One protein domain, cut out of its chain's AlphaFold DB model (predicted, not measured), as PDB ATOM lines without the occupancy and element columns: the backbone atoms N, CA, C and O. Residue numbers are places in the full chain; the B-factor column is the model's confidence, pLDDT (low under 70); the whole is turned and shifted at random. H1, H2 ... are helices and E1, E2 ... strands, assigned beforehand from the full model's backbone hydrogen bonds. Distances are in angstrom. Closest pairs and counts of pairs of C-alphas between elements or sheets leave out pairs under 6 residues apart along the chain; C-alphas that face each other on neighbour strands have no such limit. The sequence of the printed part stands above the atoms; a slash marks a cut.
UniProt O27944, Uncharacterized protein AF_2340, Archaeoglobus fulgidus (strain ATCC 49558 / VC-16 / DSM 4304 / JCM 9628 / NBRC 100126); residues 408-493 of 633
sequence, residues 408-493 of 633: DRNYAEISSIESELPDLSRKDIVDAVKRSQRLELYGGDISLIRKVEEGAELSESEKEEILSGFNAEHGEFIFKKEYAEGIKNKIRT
ATOM      1  N   ASP A 408     245.435 152.925 157.130       86.54
ATOM      2  CA  ASP A 408     244.188 153.696 156.975       86.54
ATOM      3  C   ASP A 408     242.914 152.836 157.054       86.54
ATOM      4  O   ASP A 408     241.809 153.365 157.182       86.54
ATOM      5  N   ARG A 409     243.035 151.502 157.007       88.87
ATOM      6  CA  ARG A 409     241.905 150.581 157.177       88.87
ATOM      7  C   ARG A 409     241.358 150.717 158.599       88.87
ATOM      8  O   ARG A 409     242.100 150.817 159.580       88.87
ATOM      9  N   ASN A 410     240.037 150.694 158.712       89.93
ATOM     10  CA  ASN A 410     239.354 150.742 160.001       89.93
ATOM     11  C   ASN A 410     239.266 149.364 160.676       89.93
ATOM     12  O   ASN A 410     239.232 149.275 161.906       89.93
ATOM     13  N   TYR A 411     239.258 148.304 159.869       92.69
ATOM     14  CA  TYR A 411     239.277 146.918 160.309       92.69
ATOM     15  C   TYR A 411     239.943 146.022 159.259       92.69
ATOM     16  O   TYR A 411     240.092 146.412 158.096       92.69
ATOM     17  N   ALA A 412     240.332 144.818 159.666       91.96
ATOM     18  CA  ALA A 412     240.793 143.757 158.775       91.96
ATOM     19  C   ALA A 412     240.434 142.382 159.346       91.96
ATOM     20  O   ALA A 412     240.251 142.228 160.555       91.96
ATOM     21  N   GLU A 413     240.350 141.381 158.476       91.71
ATOM     22  CA  GLU A 413     240.229 139.986 158.895       91.71
ATOM     23  C   GLU A 413     241.545 139.516 159.532       91.71
ATOM     24  O   GLU A 413     242.632 139.868 159.065       91.71
ATOM     25  N   ILE A 414     241.464 138.698 160.581       90.89
ATOM     26  CA  ILE A 414     242.632 138.142 161.275       90.89
ATOM     27  C   ILE A 414     243.522 137.375 160.295       90.89
ATOM     28  O   ILE A 414     244.736 137.525 160.353       90.89
ATOM     29  N   SER A 415     242.938 136.626 159.357       89.83
ATOM     30  CA  SER A 415     243.678 135.880 158.330       89.83
ATOM     31  C   SER A 415     244.526 136.797 157.431       89.83
ATOM     32  O   SER A 415     245.658 136.457 157.084       89.83
ATOM     33  N   SER A 416     244.024 137.997 157.110       90.26
ATOM     34  CA  SER A 416     244.780 139.023 156.386       90.26
ATOM     35  C   SER A 416     245.955 139.515 157.227       90.26
ATOM     36  O   SER A 416     247.070 139.604 156.720       90.26
ATOM     37  N   ILE A 417     245.738 139.777 158.517       90.57
ATOM     38  CA  ILE A 417     246.803 140.206 159.432       90.57
ATOM     39  C   ILE A 417     247.858 139.106 159.613       90.57
ATOM     40  O   ILE A 417     249.045 139.411 159.584       90.57
ATOM     41  N   GLU A 418     247.460 137.835 159.724       89.89
ATOM     42  CA  GLU A 418     248.375 136.682 159.774       89.89
ATOM     43  C   GLU A 418     249.252 136.592 158.516       89.89
ATOM     44  O   GLU A 418     250.431 136.255 158.604       89.89
ATOM     45  N   SER A 419     248.701 136.920 157.342       90.28
ATOM     46  CA  SER A 419     249.467 136.920 156.090       90.28
ATOM     47  C   SER A 419     250.485 138.064 156.000       90.28
ATOM     48  O   SER A 419     251.555 137.886 155.415       90.28
ATOM     49  N   GLU A 420     250.178 139.217 156.603       89.63
ATOM     50  CA  GLU A 420     251.052 140.398 156.622       89.63
ATOM     51  C   GLU A 420     252.065 140.357 157.789       89.63
ATOM     52  O   GLU A 420     253.158 140.916 157.679       89.63
ATOM     53  N   LEU A 421     251.748 139.644 158.877       88.61
ATOM     54  CA  LEU A 421     252.593 139.427 160.061       88.61
ATOM     55  C   LEU A 421     252.820 137.920 160.309       88.61
ATOM     56  O   LEU A 421     252.386 137.395 161.338       88.61
ATOM     57  N   PRO A 422     253.512 137.205 159.400       84.53
ATOM     58  CA  PRO A 422     253.629 135.741 159.436       84.53
ATOM     59  C   PRO A 422     254.426 135.198 160.633       84.53
ATOM     60  O   PRO A 422     254.438 133.991 160.879       84.53
ATOM     61  N   ASP A 423     255.130 136.061 161.362       82.16
ATOM     62  CA  ASP A 423     255.861 135.725 162.583       82.16
ATOM     63  C   ASP A 423     254.981 135.725 163.846       82.16
ATOM     64  O   ASP A 423     255.395 135.183 164.873       82.16
ATOM     65  N   LEU A 424     253.774 136.298 163.781       82.75
ATOM     66  CA  LEU A 424     252.798 136.268 164.868       82.75
ATOM     67  C   LEU A 424     251.793 135.140 164.637       82.75
ATOM     68  O   LEU A 424     251.131 135.075 163.605       82.75
ATOM     69  N   SER A 425     251.637 134.256 165.622       83.36
ATOM     70  CA  SER A 425     250.577 133.250 165.554       83.36
ATOM     71  C   SER A 425     249.204 133.894 165.768       83.36
ATOM     72  O   SER A 425     249.094 134.901 166.474       83.36
ATOM     73  N   ARG A 426     248.125 133.263 165.276       85.86
ATOM     74  CA  ARG A 426     246.743 133.688 165.577       85.86
ATOM     75  C   ARG A 426     246.510 133.968 167.059       85.86
ATOM     76  O   ARG A 426     245.809 134.908 167.417       85.86
ATOM     77  N   LYS A 427     247.101 133.141 167.925       83.95
ATOM     78  CA  LYS A 427     246.992 133.285 169.375       83.95
ATOM     79  C   LYS A 427     247.659 134.569 169.866       83.95
ATOM     80  O   LYS A 427     247.054 135.276 170.659       83.95
ATOM     81  N   ASP A 428     248.858 134.881 169.375       82.26
ATOM     82  CA  ASP A 428     249.569 136.112 169.738       82.26
ATOM     83  C   ASP A 428     248.789 137.354 169.283       82.26
ATOM     84  O   ASP A 428     248.671 138.313 170.042       82.26
ATOM     85  N   ILE A 429     248.202 137.315 168.080       86.55
ATOM     86  CA  ILE A 429     247.358 138.394 167.544       86.55
ATOM     87  C   ILE A 429     246.120 138.590 168.430       86.55
ATOM     88  O   ILE A 429     245.857 139.700 168.885       86.55
ATOM     89  N   VAL A 430     245.370 137.522 168.715       87.12
ATOM     90  CA  VAL A 430     244.161 137.588 169.555       87.12
ATOM     91  C   VAL A 430     244.491 138.084 170.966       87.12
ATOM     92  O   VAL A 430     243.790 138.955 171.484       87.12
ATOM     93  N   ASP A 431     245.566 137.581 171.577       83.99
ATOM     94  CA  ASP A 431     246.019 138.018 172.901       83.99
ATOM     95  C   ASP A 431     246.437 139.501 172.895       83.99
ATOM     96  O   ASP A 431     246.157 140.219 173.861       83.99
ATOM     97  N   ALA A 432     247.059 139.978 171.810       87.35
ATOM     98  CA  ALA A 432     247.413 141.381 171.624       87.35
ATOM     99  C   ALA A 432     246.179 142.280 171.524       87.35
ATOM    100  O   ALA A 432     246.107 143.295 172.217       87.35
ATOM    101  N   VAL A 433     245.174 141.892 170.733       88.55
ATOM    102  CA  VAL A 433     243.931 142.669 170.614       88.55
ATOM    103  C   VAL A 433     243.183 142.718 171.942       88.55
ATOM    104  O   VAL A 433     242.816 143.803 172.379       88.55
ATOM    105  N   LYS A 434     243.024 141.581 172.633       85.40
ATOM    106  CA  LYS A 434     242.315 141.521 173.928       85.40
ATOM    107  C   LYS A 434     242.954 142.391 175.013       85.40
ATOM    108  O   LYS A 434     242.261 142.849 175.915       85.40
ATOM    109  N   ARG A 435     244.275 142.577 174.966       83.18
ATOM    110  CA  ARG A 435     245.020 143.407 175.929       83.18
ATOM    111  C   ARG A 435     245.153 144.862 175.490       83.18
ATOM    112  O   ARG A 435     245.422 145.720 176.328       83.18
ATOM    113  N   SER A 436     244.979 145.137 174.202       85.70
ATOM    114  CA  SER A 436     245.124 146.470 173.638       85.70
ATOM    115  C   SER A 436     243.972 147.375 174.058       85.70
ATOM    116  O   SER A 436     242.801 147.019 173.974       85.70
ATOM    117  N   GLN A 437     244.299 148.610 174.432       83.95
ATOM    118  CA  GLN A 437     243.297 149.661 174.623       83.95
ATOM    119  C   GLN A 437     242.853 150.311 173.304       83.95
ATOM    120  O   GLN A 437     241.984 151.174 173.331       83.95
ATOM    121  N   ARG A 438     243.452 149.935 172.166       88.67
ATOM    122  CA  ARG A 438     243.292 150.603 170.858       88.67
ATOM    123  C   ARG A 438     242.669 149.713 169.784       88.67
ATOM    124  O   ARG A 438     242.343 150.207 168.707       88.67
ATOM    125  N   LEU A 439     242.522 148.420 170.057       91.85
ATOM    126  CA  LEU A 439     241.979 147.430 169.134       91.85
ATOM    127  C   LEU A 439     240.804 146.700 169.785       91.85
ATOM    128  O   LEU A 439     240.720 146.631 171.008       91.85
ATOM    129  N   GLU A 440     239.918 146.145 168.969       90.49
ATOM    130  CA  GLU A 440     238.779 145.354 169.428       90.49
ATOM    131  C   GLU A 440     238.523 144.172 168.483       90.49
ATOM    132  O   GLU A 440     238.762 144.270 167.278       90.49
ATOM    133  N   LEU A 441     238.081 143.036 169.029       91.53
ATOM    134  CA  LEU A 441     237.699 141.863 168.241       91.53
ATOM    135  C   LEU A 441     236.223 141.947 167.864       91.53
ATOM    136  O   LEU A 441     235.393 142.348 168.676       91.53
ATOM    137  N   TYR A 442     235.902 141.515 166.651       91.61
ATOM    138  CA  TYR A 442     234.530 141.383 166.178       91.61
ATOM    139  C   TYR A 442     234.308 139.992 165.579       91.61
ATOM    140  O   TYR A 442     235.065 139.544 164.710       91.61
ATOM    141  N   GLY A 443     233.289 139.297 166.081       88.22
ATOM    142  CA  GLY A 443     232.886 137.951 165.656       88.22
ATOM    143  C   GLY A 443     231.522 137.873 164.970       88.22
ATOM    144  O   GLY A 443     231.008 136.771 164.814       88.22
ATOM    145  N   GLY A 444     230.918 139.009 164.611       86.37
ATOM    146  CA  GLY A 444     229.640 139.044 163.891       86.37
ATOM    147  C   GLY A 444     229.806 139.094 162.369       86.37
ATOM    148  O   GLY A 444     230.924 139.109 161.846       86.37
ATOM    149  N   ASP A 445     228.686 139.181 161.650       87.94
ATOM    150  CA  ASP A 445     228.703 139.368 160.199       87.94
ATOM    151  C   ASP A 445     229.213 140.774 159.833       87.94
ATOM    152  O   ASP A 445     228.710 141.800 160.304       87.94
ATOM    153  N   ILE A 446     230.233 140.831 158.973       88.20
ATOM    154  CA  ILE A 446     230.806 142.084 158.476       88.20
ATOM    155  C   ILE A 446     229.862 142.818 157.516       88.20
ATOM    156  O   ILE A 446     229.977 144.032 157.339       88.20
ATOM    157  N   SER A 447     228.909 142.108 156.902       87.88
ATOM    158  CA  SER A 447     227.902 142.707 156.022       87.88
ATOM    159  C   SER A 447     227.010 143.699 156.779       87.88
ATOM    160  O   SER A 447     226.673 144.757 156.244       87.88
ATOM    161  N   LEU A 448     226.722 143.425 158.056       87.52
ATOM    162  CA  LEU A 448     225.968 144.318 158.937       87.52
ATOM    163  C   LEU A 448     226.747 145.595 159.263       87.52
ATOM    164  O   LEU A 448     226.175 146.681 159.282       87.52
ATOM    165  N   ILE A 449     228.067 145.496 159.432       87.38
ATOM    166  CA  ILE A 449     228.929 146.670 159.620       87.38
ATOM    167  C   ILE A 449     228.899 147.568 158.378       87.38
ATOM    168  O   ILE A 449     228.777 148.785 158.505       87.38
ATOM    169  N   ARG A 450     228.922 146.979 157.176       86.81
ATOM    170  CA  ARG A 450     228.800 147.740 155.919       86.81
ATOM    171  C   ARG A 450     227.448 148.440 155.788       86.81
ATOM    172  O   ARG A 450     227.410 149.583 155.353       86.81
ATOM    173  N   LYS A 451     226.352 147.822 156.244       86.35
ATOM    174  CA  LYS A 451     225.042 148.498 156.315       86.35
ATOM    175  C   LYS A 451     225.088 149.748 157.206       86.35
ATOM    176  O   LYS A 451     224.559 150.786 156.814       86.35
ATOM    177  N   VAL A 452     225.765 149.685 158.360       82.64
ATOM    178  CA  VAL A 452     225.984 150.861 159.233       82.64
ATOM    179  C   VAL A 452     226.830 151.932 158.528       82.64
ATOM    180  O   VAL A 452     226.592 153.130 158.695       82.64
ATOM    181  N   GLU A 453     227.845 151.521 157.763       81.57
ATOM    182  CA  GLU A 453     228.710 152.420 156.986       81.57
ATOM    183  C   GLU A 453     227.943 153.155 155.884       81.57
ATOM    184  O   GLU A 453     228.112 154.364 155.727       81.57
ATOM    185  N   GLU A 454     227.076 152.436 155.173       85.32
ATOM    186  CA  GLU A 454     226.221 152.946 154.096       85.32
ATOM    187  C   GLU A 454     225.032 153.777 154.615       85.32
ATOM    188  O   GLU A 454     224.337 154.415 153.825       85.32
ATOM    189  N   GLY A 455     224.811 153.802 155.935       75.32
ATOM    190  CA  GLY A 455     223.691 154.507 156.559       75.32
ATOM    191  C   GLY A 455     222.341 153.833 156.315       75.32
ATOM    192  O   GLY A 455     221.317 154.513 156.313       75.32
ATOM    193  N   ALA A 456     222.332 152.519 156.078       80.23
ATOM    194  CA  ALA A 456     221.104 151.752 155.927       80.23
ATOM    195  C   ALA A 456     220.357 151.633 157.265       80.23
ATOM    196  O   ALA A 456     220.970 151.508 158.328       80.23
ATOM    197  N   GLU A 457     219.025 151.624 157.205       76.21
ATOM    198  CA  GLU A 457     218.192 151.293 158.360       76.21
ATOM    199  C   GLU A 457     218.415 149.834 158.770       76.21
ATOM    200  O   GLU A 457     218.341 148.916 157.949       76.21
ATOM    201  N   LEU A 458     218.699 149.633 160.056       78.15
ATOM    202  CA  LEU A 458     218.927 148.324 160.658       78.15
ATOM    203  C   LEU A 458     217.737 147.949 161.531       78.15
ATOM    204  O   LEU A 458     217.273 148.757 162.338       78.15
ATOM    205  N   SER A 459     217.293 146.702 161.412       82.30
ATOM    206  CA  SER A 459     216.355 146.115 162.370       82.30
ATOM    207  C   SER A 459     216.995 145.980 163.756       82.30
ATOM    208  O   SER A 459     218.213 145.856 163.883       82.30
ATOM    209  N   GLU A 460     216.179 145.948 164.811       74.56
ATOM    210  CA  GLU A 460     216.677 145.782 166.187       74.56
ATOM    211  C   GLU A 460     217.488 144.487 166.368       74.56
ATOM    212  O   GLU A 460     218.522 144.504 167.028       74.56
ATOM    213  N   SER A 461     217.108 143.394 165.695       80.83
ATOM    214  CA  SER A 461     217.888 142.149 165.721       80.83
ATOM    215  C   SER A 461     219.276 142.301 165.093       80.83
ATOM    216  O   SER A 461     220.244 141.758 165.614       80.83
ATOM    217  N   GLU A 462     219.400 143.060 163.999       84.69
ATOM    218  CA  GLU A 462     220.704 143.323 163.367       84.69
ATOM    219  C   GLU A 462     221.577 144.222 164.253       84.69
ATOM    220  O   GLU A 462     222.788 144.021 164.350       84.69
ATOM    221  N   LYS A 463     220.969 145.198 164.939       80.11
ATOM    222  CA  LYS A 463     221.662 146.057 165.909       80.11
ATOM    223  C   LYS A 463     222.208 145.243 167.086       80.11
ATOM    224  O   LYS A 463     223.370 145.420 167.460       80.11
ATOM    225  N   GLU A 464     221.397 144.346 167.650       80.04
ATOM    226  CA  GLU A 464     221.819 143.429 168.716       80.04
ATOM    227  C   GLU A 464     222.939 142.490 168.256       80.04
ATOM    228  O   GLU A 464     223.918 142.306 168.984       80.04
ATOM    229  N   GLU A 465     222.847 141.951 167.038       84.81
ATOM    230  CA  GLU A 465     223.877 141.079 166.471       84.81
ATOM    231  C   GLU A 465     225.227 141.797 166.381       84.81
ATOM    232  O   GLU A 465     226.229 141.280 166.884       84.81
ATOM    233  N   ILE A 466     225.258 143.026 165.855       85.37
ATOM    234  CA  ILE A 466     226.491 143.824 165.786       85.37
ATOM    235  C   ILE A 466     227.079 144.054 167.187       85.37
ATOM    236  O   ILE A 466     228.280 143.880 167.405       85.37
ATOM    237  N   LEU A 467     226.253 144.435 168.166       82.88
ATOM    238  CA  LEU A 467     226.722 144.684 169.533       82.88
ATOM    239  C   LEU A 467     227.256 143.407 170.199       82.88
ATOM    240  O   LEU A 467     228.288 143.455 170.871       82.88
ATOM    241  N   SER A 468     226.589 142.272 169.986       82.88
ATOM    242  CA  SER A 468     227.026 140.967 170.490       82.88
ATOM    243  C   SER A 468     228.334 140.505 169.838       82.88
ATOM    244  O   SER A 468     229.200 139.960 170.523       82.88
ATOM    245  N   GLY A 469     228.535 140.822 168.554       86.90
ATOM    246  CA  GLY A 469     229.747 140.501 167.806       86.90
ATOM    247  C   GLY A 469     231.004 141.150 168.386       86.90
ATOM    248  O   GLY A 469     232.055 140.513 168.401       86.90
ATOM    249  N   PHE A 470     230.909 142.373 168.923       84.70
ATOM    250  CA  PHE A 470     232.027 143.029 169.621       84.70
ATOM    251  C   PHE A 470     232.294 142.466 171.028       84.70
ATOM    252  O   PHE A 470     233.367 142.681 171.582       84.70
ATOM    253  N   ASN A 471     231.341 141.729 171.604       75.98
ATOM    254  CA  ASN A 471     231.485 141.075 172.907       75.98
ATOM    255  C   ASN A 471     231.909 139.597 172.793       75.98
ATOM    256  O   ASN A 471     231.978 138.898 173.804       75.98
ATOM    257  N   ALA A 472     232.174 139.098 171.583       71.09
ATOM    258  CA  ALA A 472     232.518 137.700 171.368       71.09
ATOM    259  C   ALA A 472     233.932 137.368 171.893       71.09
ATOM    260  O   ALA A 472     234.903 138.071 171.615       71.09
ATOM    261  N   GLU A 473     234.085 136.240 172.603       68.87
ATOM    262  CA  GLU A 473     235.409 135.759 173.049       68.87
ATOM    263  C   GLU A 473     236.331 135.379 171.879       68.87
ATOM    264  O   GLU A 473     237.564 135.360 172.025       68.87
ATOM    265  N   HIS A 474     235.724 135.080 170.731       73.77
ATOM    266  CA  HIS A 474     236.363 134.731 169.474       73.77
ATOM    267  C   HIS A 474     235.811 135.641 168.375       73.77
ATOM    268  O   HIS A 474     234.602 135.718 168.185       73.77
ATOM    269  N   GLY A 475     236.705 136.319 167.660       80.23
ATOM    270  CA  GLY A 475     236.367 137.135 166.499       80.23
ATOM    271  C   GLY A 475     237.199 136.726 165.293       80.23
ATOM    272  O   GLY A 475     238.265 136.126 165.450       80.23
ATOM    273  N   GLU A 476     236.710 137.049 164.100       87.57
ATOM    274  CA  GLU A 476     237.454 136.895 162.843       87.57
ATOM    275  C   GLU A 476     237.989 138.227 162.325       87.57
ATOM    276  O   GLU A 476     238.876 138.236 161.476       87.57
ATOM    277  N   PHE A 477     237.525 139.348 162.880       91.96
ATOM    278  CA  PHE A 477     237.930 140.686 162.476       91.96
ATOM    279  C   PHE A 477     238.545 141.462 163.638       91.96
ATOM    280  O   PHE A 477     238.122 141.340 164.790       91.96
ATOM    281  N   ILE A 478     239.533 142.291 163.313       91.84
ATOM    282  CA  ILE A 478     240.174 143.232 164.229       91.84
ATOM    283  C   ILE A 478     239.786 144.637 163.800       91.84
ATOM    284  O   ILE A 478     240.027 145.029 162.660       91.84
ATOM    285  N   PHE A 479     239.223 145.395 164.730       93.14
ATOM    286  CA  PHE A 479     238.802 146.774 164.546       93.14
ATOM    287  C   PHE A 479     239.728 147.720 165.302       93.14
ATOM    288  O   PHE A 479     240.196 147.406 166.398       93.14
ATOM    289  N   LYS A 480     239.933 148.925 164.764       92.49
ATOM    290  CA  LYS A 480     240.375 150.054 165.588       92.49
ATOM    291  C   LYS A 480     239.269 150.393 166.577       92.49
ATOM    292  O   LYS A 480     238.112 150.538 166.181       92.49
ATOM    293  N   LYS A 481     239.621 150.560 167.848       88.75
ATOM    294  CA  LYS A 481     238.636 150.779 168.910       88.75
ATOM    295  C   LYS A 481     237.798 152.039 168.690       88.75
ATOM    296  O   LYS A 481     236.586 151.970 168.801       88.75
ATOM    297  N   GLU A 482     238.418 153.145 168.280       86.36
ATOM    298  CA  GLU A 482     237.708 154.395 167.954       86.36
ATOM    299  C   GLU A 482     236.634 154.181 166.876       86.36
ATOM    300  O   GLU A 482     235.536 154.734 166.944       86.36
ATOM    301  N   TYR A 483     236.927 153.328 165.893       89.32
ATOM    302  CA  TYR A 483     235.982 152.999 164.837       89.32
ATOM    303  C   TYR A 483     234.856 152.079 165.322       89.32
ATOM    304  O   TYR A 483     233.686 152.332 165.032       89.32
ATOM    305  N   ALA A 484     235.196 151.044 166.094       87.06
ATOM    306  CA  ALA A 484     234.218 150.164 166.729       87.06
ATOM    307  C   ALA A 484     233.266 150.950 167.648       87.06
ATOM    308  O   ALA A 484     232.052 150.756 167.600       87.06
ATOM    309  N   GLU A 485     233.792 151.891 168.434       83.48
ATOM    310  CA  GLU A 485     233.004 152.819 169.248       83.48
ATOM    311  C   GLU A 485     232.115 153.717 168.380       83.48
ATOM    312  O   GLU A 485     230.937 153.882 168.690       83.48
ATOM    313  N   GLY A 486     232.621 154.223 167.251       80.40
ATOM    314  CA  GLY A 486     231.824 154.960 166.268       80.40
ATOM    315  C   GLY A 486     230.629 154.160 165.733       80.40
ATOM    316  O   GLY A 486     229.516 154.682 165.678       80.40
ATOM    317  N   ILE A 487     230.829 152.881 165.397       83.01
ATOM    318  CA  ILE A 487     229.758 151.966 164.966       83.01
ATOM    319  C   ILE A 487     228.747 151.745 166.092       83.01
ATOM    320  O   ILE A 487     227.547 151.935 165.893       83.01
ATOM    321  N   LYS A 488     229.221 151.394 167.294       80.29
ATOM    322  CA  LYS A 488     228.362 151.185 168.468       80.29
ATOM    323  C   LYS A 488     227.529 152.428 168.770       80.29
ATOM    324  O   LYS A 488     226.343 152.306 169.059       80.29
ATOM    325  N   ASN A 489     228.115 153.619 168.653       69.33
ATOM    326  CA  ASN A 489     227.426 154.885 168.885       69.33
ATOM    327  C   ASN A 489     226.349 155.174 167.834       69.33
ATOM    328  O   ASN A 489     225.266 155.608 168.217       69.33
ATOM    329  N   LYS A 490     226.600 154.882 166.549       70.56
ATOM    330  CA  LYS A 490     225.590 154.993 165.477       70.56
ATOM    331  C   LYS A 490     224.403 154.047 165.677       70.56
ATOM    332  O   LYS A 490     223.278 154.384 165.328       70.56
ATOM    333  N   ILE A 491     224.644 152.865 166.238       69.47
ATOM    334  CA  ILE A 491     223.601 151.863 166.496       69.47
ATOM    335  C   ILE A 491     222.806 152.199 167.761       69.47
ATOM    336  O   ILE A 491     221.589 152.043 167.793       69.47
ATOM    337  N   ARG A 492     223.491 152.709 168.792       57.96
ATOM    338  CA  ARG A 492     222.885 153.168 170.051       57.96
ATOM    339  C   ARG A 492     222.100 154.473 169.916       57.96
ATOM    340  O   ARG A 492     221.627 154.977 170.935       57.96
ATOM    341  N   THR A 493     221.984 155.059 168.724       44.18
ATOM    342  CA  THR A 493     221.124 156.226 168.503       44.18
ATOM    343  C   THR A 493     219.677 155.787 168.683       44.18
ATOM    344  O   THR A 493     219.053 155.245 167.777       44.18
TER     345      THR A 493
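What this domain is: This is residues 408 to 493 of the 633 residues of the protein "Uncharacterized protein AF_2340" of Archaeoglobus fulgidus (strain ATCC 49558 / VC-16 / DSM 4304 / JCM 9628 / NBRC 100126) (UniProt O27944). A small three-stranded sheet, E1 E3 E2, stands as a wall across an elongated body, with helices over both faces. H1 and H2 make one end of the body; H3, H4 and H5 make the other, where H4 and H5 run opposite ways and H3 crosses near them. The printed part has 86 residues with five named helices and three named strands, in the order E1 H1 H2 E2 H3 H4 E3 H5; the sheet is antiparallel and the class is mostly helix. The whole is compact, with a radius of gyration of the C-alphas of 13.0 A and spans of 41 by 21 by 19 A.

How they stand to each other: Begin at edge strand E1, residues 411 to 413, antiparallel at 161 degrees to inner strand E3, residues 477 to 480; N 412 and O 478 are 3.0 A apart, within hydrogen-bond range. E3 is also antiparallel, at 145 degrees, to edge strand E2, residues 439 to 442, where N 479 and O 440 are 2.8 A apart. H1, residues 414 to 420, only grazes the sheet, with residues 414 to 417. It only just touches H2, residues 426 to 435, with 3 pairs of C-alphas within 8 A; the closest are those of Glu 418 and Arg 426, 6.7 A. H2 lies over E2 at a height over the sheet of 8.1 A and runs along the strands, 23 degrees from E2 on the local plane. E1, H1 H2 and E2 form a split strand-helix-strand unit, two strands running the same way with E3 between them; its crossover is right-handed. H3, residues 446 to 454, is not on the sheet; it touches H5, residues 481 to 491, closest at the C-alphas of Val 452 and Ile 487, 7.0 A. H5 stands up from the sheet at 59 degrees, on the same face as H4, residues 460 to 470, and on the opposite face from H2. H4 and H5 are close but not clearly touching, at a shallow tilt of 14 degrees, opposite ways. In H1, H2, H3, H4 and H5 every O i to N i+4 pair is within hydrogen-bond range.

Where its parts are: Find C-alpha 411 at (239.277, 146.918, 160.309), where E1 begins its 7.1 A. H1 follows over 9.9 A, H2 over 14.3 A, E2 over 10.0 A and H3 over 12.6 A. Look for C-alpha 460 at (216.677, 145.782, 166.187); from there H4 runs 16.0 A. E3 spans 10.2 A, and H5 runs 15.3 A to C-alpha 491 at (223.601, 151.863, 166.496).

The domain as a whole: The two C-alphas farthest apart, those of Asp 423 and Glu 457, are 41.0 A apart. The printed part has no cut and no long link. The mean pLDDT of the printed part is 84.0; look for values under 70 at residues 473, 489 and 491 to 493.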